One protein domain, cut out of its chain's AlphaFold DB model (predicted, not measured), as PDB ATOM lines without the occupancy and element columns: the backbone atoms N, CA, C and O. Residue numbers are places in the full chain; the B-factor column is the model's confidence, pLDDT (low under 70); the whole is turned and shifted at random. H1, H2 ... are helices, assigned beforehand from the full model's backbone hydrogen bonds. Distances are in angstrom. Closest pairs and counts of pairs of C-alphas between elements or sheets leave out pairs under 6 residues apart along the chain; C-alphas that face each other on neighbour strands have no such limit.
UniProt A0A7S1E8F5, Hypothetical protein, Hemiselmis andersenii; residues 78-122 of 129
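AT A GLANCE: This is residues 78 to 122 of the 129 residues of the protein "Hypothetical protein" of Hemiselmis andersenii (UniProt A0A7S1E8F5). Going along the printed part, you see a long, loose loop: residues 78 to 91, with no named element, run out along one side, H1 returns along the other, and H2 turns inward across the far end before a loose tail. Residues 85 to 93 stand free at the turn. The printed part has 45 residues, with two named helices, H1 then H2, and no named strand; the class is all helix, though the helices hold 20 residues, under half. It is loose, with a radius of gyration of the C-alphas of 12.3 A and spans of 38 by 18 by 12 A.

HOW THE PARTS SIT: Look at H1, residues 92 to 104, and H2, residues 107 to 113: they are close but not clearly touching, their closest C-alphas, Phe 102 and Lys 110, being 7.1 A apart. They run opposite ways at a steep tilt of 44 degrees. In H1 every O i to N i+4 pair is within hydrogen-bond range; in H2 1 of 3 is, beside 3 of 4 O i to N i+3 pairs.

IN THESE COORDINATES: Find C-alpha 92 at (6.977, -24.604, -31.594); H1 runs 18.2 A to C-alpha 104. H2 runs 10.0 A, ending at C-alpha 113, (4.121, -17.689, -12.535).

THE WHOLE: The C-alphas farthest apart, Leu 89 and Ala 121, are 38.0 A apart. The printed part has no cut, and the link from H1 to H2 is tight. Confidence is under 70 at residues 87 to 88, 108 to 109 and 111 to 122.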
ATOM      1  N   LEU A  78       3.601 -10.404  -5.781       72.44
ATOM      2  CA  LEU A  78       3.845  -9.794  -7.083       72.44
ATOM      3  C   LEU A  78       3.652 -10.865  -8.163       72.44
ATOM      4  O   LEU A  78       4.423 -11.829  -8.182       72.44
ATOM      5  N   PRO A  79       2.647 -10.736  -9.045       71.62
ATOM      6  CA  PRO A  79       2.446 -11.700 -10.116       71.62
ATOM      7  C   PRO A  79       3.602 -11.639 -11.120       71.62
ATOM      8  O   PRO A  79       4.073 -10.557 -11.484       71.62
ATOM      9  N   VAL A  80       4.046 -12.806 -11.585       77.25
ATOM     10  CA  VAL A  80       5.050 -12.939 -12.644       77.25
ATOM     11  C   VAL A  80       4.336 -13.297 -13.938       77.25
ATOM     12  O   VAL A  80       3.558 -14.245 -13.985       77.25
ATOM     13  N   TYR A  81       4.611 -12.547 -15.004       78.31
ATOM     14  CA  TYR A  81       3.973 -12.750 -16.300       78.31
ATOM     15  C   TYR A  81       4.979 -13.200 -17.348       78.31
ATOM     16  O   TYR A  81       6.056 -12.621 -17.490       78.31
ATOM     17  N   LEU A  82       4.575 -14.179 -18.154       81.94
ATOM     18  CA  LEU A  82       5.266 -14.512 -19.386       81.94
ATOM     19  C   LEU A  82       4.669 -13.704 -20.547       81.94
ATOM     20  O   LEU A  82       3.501 -13.873 -20.904       81.94
ATOM     21  N   LEU A  83       5.483 -12.845 -21.157       84.56
ATOM     22  CA  LEU A  83       5.082 -12.027 -22.300       84.56
ATOM     23  C   LEU A  83       5.575 -12.657 -23.605       84.56
ATOM     24  O   LEU A  83       6.760 -12.935 -23.772       84.56
ATOM     25  N   THR A  84       4.657 -12.863 -24.550       83.12
ATOM     26  CA  THR A  84       4.947 -13.436 -25.872       83.12
ATOM     27  C   THR A  84       4.376 -12.542 -26.965       83.12
ATOM     28  O   THR A  84       3.260 -12.050 -26.809       83.12
ATOM     29  N   ALA A  85       5.083 -12.388 -28.089       79.44
ATOM     30  CA  ALA A  85       4.685 -11.483 -29.175       79.44
ATOM     31  C   ALA A  85       3.301 -11.792 -29.794       79.44
ATOM     32  O   ALA A  85       2.615 -10.877 -30.240       79.44
ATOM     33  N   SER A  86       2.865 -13.059 -29.825       76.88
ATOM     34  CA  SER A  86       1.522 -13.447 -30.284       76.88
ATOM     35  C   SER A  86       1.093 -14.804 -29.724       76.88
ATOM     36  O   SER A  86       1.871 -15.755 -29.727       76.88
ATOM     37  N   ARG A  87      -0.177 -14.919 -29.305       65.94
ATOM     38  CA  ARG A  87      -0.792 -16.198 -28.891       65.94
ATOM     39  C   ARG A  87      -1.243 -17.068 -30.071       65.94
ATOM     40  O   ARG A  87      -1.330 -18.280 -29.918       65.94
ATOM     41  N   ARG A  88      -1.542 -16.475 -31.238       66.62
ATOM     42  CA  ARG A  88      -2.099 -17.193 -32.407       66.62
ATOM     43  C   ARG A  88      -1.044 -17.923 -33.238       66.62
ATOM     44  O   ARG A  88      -1.347 -18.953 -33.821       66.62
ATOM     45  N   LEU A  89       0.175 -17.391 -33.287       71.94
ATOM     46  CA  LEU A  89       1.282 -17.924 -34.088       71.94
ATOM     47  C   LEU A  89       2.500 -18.174 -33.196       71.94
ATOM     48  O   LEU A  89       3.588 -17.683 -33.472       71.94
ATOM     49  N   MET A  90       2.306 -18.884 -32.082       82.62
ATOM     50  CA  MET A  90       3.409 -19.220 -31.185       82.62
ATOM     51  C   MET A  90       4.300 -20.282 -31.847       82.62
ATOM     52  O   MET A  90       3.822 -21.397 -32.075       82.62
ATOM     53  N   PRO A  91       5.576 -19.982 -32.149       88.25
ATOM     54  CA  PRO A  91       6.481 -20.966 -32.727       88.25
ATOM     55  C   PRO A  91       6.640 -22.172 -31.796       88.25
ATOM     56  O   PRO A  91       6.684 -22.016 -30.574       88.25
ATOM     57  N   ALA A  92       6.802 -23.369 -32.366       89.25
ATOM     58  CA  ALA A  92       6.977 -24.604 -31.594       89.25
ATOM     59  C   ALA A  92       8.126 -24.511 -30.574       89.25
ATOM     60  O   ALA A  92       7.981 -24.963 -29.444       89.25
ATOM     61  N   LYS A  93       9.231 -23.838 -30.931       89.19
ATOM     62  CA  LYS A  93      10.364 -23.598 -30.022       89.19
ATOM     63  C   LYS A  93       9.978 -22.760 -28.798       89.19
ATOM     64  O   LYS A  93      10.431 -23.052 -27.699       89.19
ATOM     65  N   THR A  94       9.141 -21.736 -28.976       89.81
ATOM     66  CA  THR A  94       8.645 -20.915 -27.861       89.81
ATOM     67  C   THR A  94       7.739 -21.739 -26.958       89.81
ATOM     68  O   THR A  94       7.918 -21.691 -25.752       89.81
ATOM     69  N   ARG A  95       6.824 -22.538 -27.522       87.69
ATOM     70  CA  ARG A  95       5.963 -23.427 -26.729       87.69
ATOM     71  C   ARG A  95       6.781 -24.430 -25.914       87.69
ATOM     72  O   ARG A  95       6.637 -24.458 -24.704       87.69
ATOM     73  N   ALA A  96       7.706 -25.142 -26.557       91.31
ATOM     74  CA  ALA A  96       8.571 -26.104 -25.880       91.31
ATOM     75  C   ALA A  96       9.400 -25.461 -24.753       91.31
ATOM     76  O   ALA A  96       9.598 -26.065 -23.706       91.31
ATOM     77  N   PHE A  97       9.865 -24.219 -24.940       90.50
ATOM     78  CA  PHE A  97      10.557 -23.481 -23.884       90.50
ATOM     79  C   PHE A  97       9.634 -23.141 -22.707       90.50
ATOM     80  O   PHE A  97      10.046 -23.261 -21.558       90.50
ATOM     81  N   ILE A  98       8.392 -22.741 -22.978       88.88
ATOM     82  CA  ILE A  98       7.393 -22.466 -21.937       88.88
ATOM     83  C   ILE A  98       7.082 -23.734 -21.146       88.88
ATOM     84  O   ILE A  98       7.110 -23.694 -19.919       88.88
ATOM     85  N   ASP A  99       6.837 -24.845 -21.839       89.19
ATOM     86  CA  ASP A  99       6.564 -26.142 -21.216       89.19
ATOM     87  C   ASP A  99       7.736 -26.549 -20.305       89.19
ATOM     88  O   ASP A  99       7.544 -26.830 -19.123       89.19
ATOM     89  N   HIS A 100       8.969 -26.423 -20.805       91.12
ATOM     90  CA  HIS A 100      10.179 -26.690 -20.028       91.12
ATOM     91  C   HIS A 100      10.329 -25.784 -18.794       91.12
ATOM     92  O   HIS A 100      10.726 -26.250 -17.724       91.12
ATOM     93  N   LEU A 101      10.007 -24.489 -18.904       89.00
ATOM     94  CA  LEU A 101      10.010 -23.586 -17.749       89.00
ATOM     95  C   LEU A 101       9.026 -24.066 -16.677       89.00
ATOM     96  O   LEU A 101       9.384 -24.095 -15.502       89.00
ATOM     97  N   PHE A 102       7.814 -24.482 -17.050       85.69
ATOM     98  CA  PHE A 102       6.839 -25.001 -16.085       85.69
ATOM     99  C   PHE A 102       7.265 -26.330 -15.448       85.69
ATOM    100  O   PHE A 102       6.985 -26.542 -14.267       85.69
ATOM    101  N   GLU A 103       7.950 -27.201 -16.186       89.19
ATOM    102  CA  GLU A 103       8.466 -28.476 -15.672       89.19
ATOM    103  C   GLU A 103       9.609 -28.282 -14.666       89.19
ATOM    104  O   GLU A 103       9.641 -28.938 -13.626       89.19
ATOM    105  N   THR A 104      10.536 -27.369 -14.964       88.06
ATOM    106  CA  THR A 104      11.754 -27.133 -14.168       88.06
ATOM    107  C   THR A 104      11.568 -26.164 -13.005       88.06
ATOM    108  O   THR A 104      12.374 -26.157 -12.072       88.06
ATOM    109  N   THR A 105      10.524 -25.336 -13.034       81.81
ATOM    110  CA  THR A 105      10.267 -24.373 -11.962       81.81
ATOM    111  C   THR A 105       9.827 -25.110 -10.691       81.81
ATOM    112  O   THR A 105       8.901 -25.912 -10.761       81.81
ATOM    113  N   PRO A 106      10.411 -24.829  -9.512       77.00
ATOM    114  CA  PRO A 106       9.944 -25.396  -8.247       77.00
ATOM    115  C   PRO A 106       8.478 -25.050  -7.954       77.00
ATOM    116  O   PRO A 106       8.030 -23.946  -8.261       77.00
ATOM    117  N   ASP A 107       7.736 -25.936  -7.287       73.31
ATOM    118  CA  ASP A 107       6.295 -25.738  -7.036       73.31
ATOM    119  C   ASP A 107       5.969 -24.422  -6.310       73.31
ATOM    120  O   ASP A 107       4.991 -23.754  -6.646       73.31
ATOM    121  N   TRP A 108       6.831 -23.978  -5.388       67.75
ATOM    122  CA  TRP A 108       6.666 -22.691  -4.699       67.75
ATOM    123  C   TRP A 108       6.768 -21.480  -5.646       67.75
ATOM    124  O   TRP A 108       6.170 -20.440  -5.383       67.75
ATOM    125  N   ALA A 109       7.504 -21.601  -6.754       69.94
ATOM    126  CA  ALA A 109       7.667 -20.553  -7.760       69.94
ATOM    127  C   ALA A 109       6.589 -20.623  -8.860       69.94
ATOM    128  O   ALA A 109       6.253 -19.595  -9.454       69.94
ATOM    129  N   LYS A 110       5.974 -21.795  -9.085       71.19
ATOM    130  CA  LYS A 110       4.841 -21.946 -10.020       71.19
ATOM    131  C   LYS A 110       3.644 -21.086  -9.616       71.19
ATOM    132  O   LYS A 110       2.989 -20.525 -10.489       71.19
ATOM    133  N   GLY A 111       3.392 -20.921  -8.312       65.94
ATOM    134  CA  GLY A 111       2.340 -20.029  -7.810       65.94
ATOM    135  C   GLY A 111       2.506 -18.582  -8.293       65.94
ATOM    136  O   GLY A 111       1.549 -17.975  -8.770       65.94
ATOM    137  N   ALA A 112       3.744 -18.073  -8.282       66.00
ATOM    138  CA  ALA A 112       4.066 -16.734  -8.772       66.00
ATOM    139  C   ALA A 112       3.890 -16.597 -10.299       66.00
ATOM    140  O   ALA A 112       3.390 -15.574 -10.764       66.00
ATOM    141  N   LEU A 113       4.258 -17.630 -11.069       62.12
ATOM    142  CA  LEU A 113       4.121 -17.689 -12.535       62.12
ATOM    143  C   LEU A 113       2.672 -17.818 -13.020       62.12
ATOM    144  O   LEU A 113       2.328 -17.317 -14.089       62.12
ATOM    145  N   LEU A 114       1.826 -18.502 -12.254       62.50
ATOM    146  CA  LEU A 114       0.415 -18.697 -12.591       62.50
ATOM    147  C   LEU A 114      -0.472 -17.548 -12.091       62.50
ATOM    148  O   LEU A 114      -1.684 -17.582 -12.303       62.50
ATOM    149  N   GLY A 115       0.109 -16.546 -11.417       53.81
ATOM    150  CA  GLY A 115      -0.646 -15.475 -10.765       53.81
ATOM    151  C   GLY A 115      -1.656 -16.012  -9.750       53.81
ATOM    152  O   GLY A 115      -2.653 -15.349  -9.464       53.81
ATOM    153  N   LEU A 116      -1.431 -17.228  -9.244       49.72
ATOM    154  CA  LEU A 116      -2.269 -17.798  -8.210       49.72
ATOM    155  C   LEU A 116      -1.990 -17.004  -6.933       49.72
ATOM    156  O   LEU A 116      -0.819 -16.732  -6.637       49.72
ATOM    157  N   PRO A 117      -3.028 -16.613  -6.169       45.06
ATOM    158  CA  PRO A 117      -2.796 -16.116  -4.825       45.06
ATOM    159  C   PRO A 117      -1.914 -17.134  -4.097       45.06
ATOM    160  O   PRO A 117      -2.046 -18.335  -4.342       45.06
ATOM    161  N   ASP A 118      -0.997 -16.647  -3.256       50.62
ATOM    162  CA  ASP A 118      -0.145 -17.451  -2.368       50.62
ATOM    163  C   ASP A 118      -1.065 -18.192  -1.373       50.62
ATOM    164  O   ASP A 118      -1.241 -17.799  -0.220       50.62
ATOM    165  N   GLN A 119      -1.801 -19.183  -1.883       43.06
ATOM    166  CA  GLN A 119      -2.872 -19.898  -1.213       43.06
ATOM    167  C   GLN A 119      -2.205 -20.877  -0.270       43.06
ATOM    168  O   GLN A 119      -1.803 -21.962  -0.672       43.06
ATOM    169  N   ALA A 120      -2.120 -20.444   0.983       37.69
ATOM    170  CA  ALA A 120      -1.736 -21.230   2.140       37.69
ATOM    171  C   ALA A 120      -0.313 -21.806   2.075       37.69
ATOM    172  O   ALA A 120      -0.045 -22.817   1.443       37.69
ATOM    173  N   ALA A 121       0.579 -21.191   2.856       43.00
ATOM    174  CA  ALA A 121       1.481 -21.932   3.738       43.00
ATOM    175  C   ALA A 121       2.030 -23.266   3.187       43.00
ATOM    176  O   ALA A 121       1.835 -24.313   3.798       43.00
ATOM    177  N   SER A 122       2.766 -23.251   2.073       39.69
ATOM    178  CA  SER A 122       3.703 -24.349   1.846       39.69
ATOM    179  C   SER A 122       4.832 -24.183   2.876       39.69
ATOM    180  O   SER A 122       5.371 -23.070   2.992       39.69
TER     181      SER A 122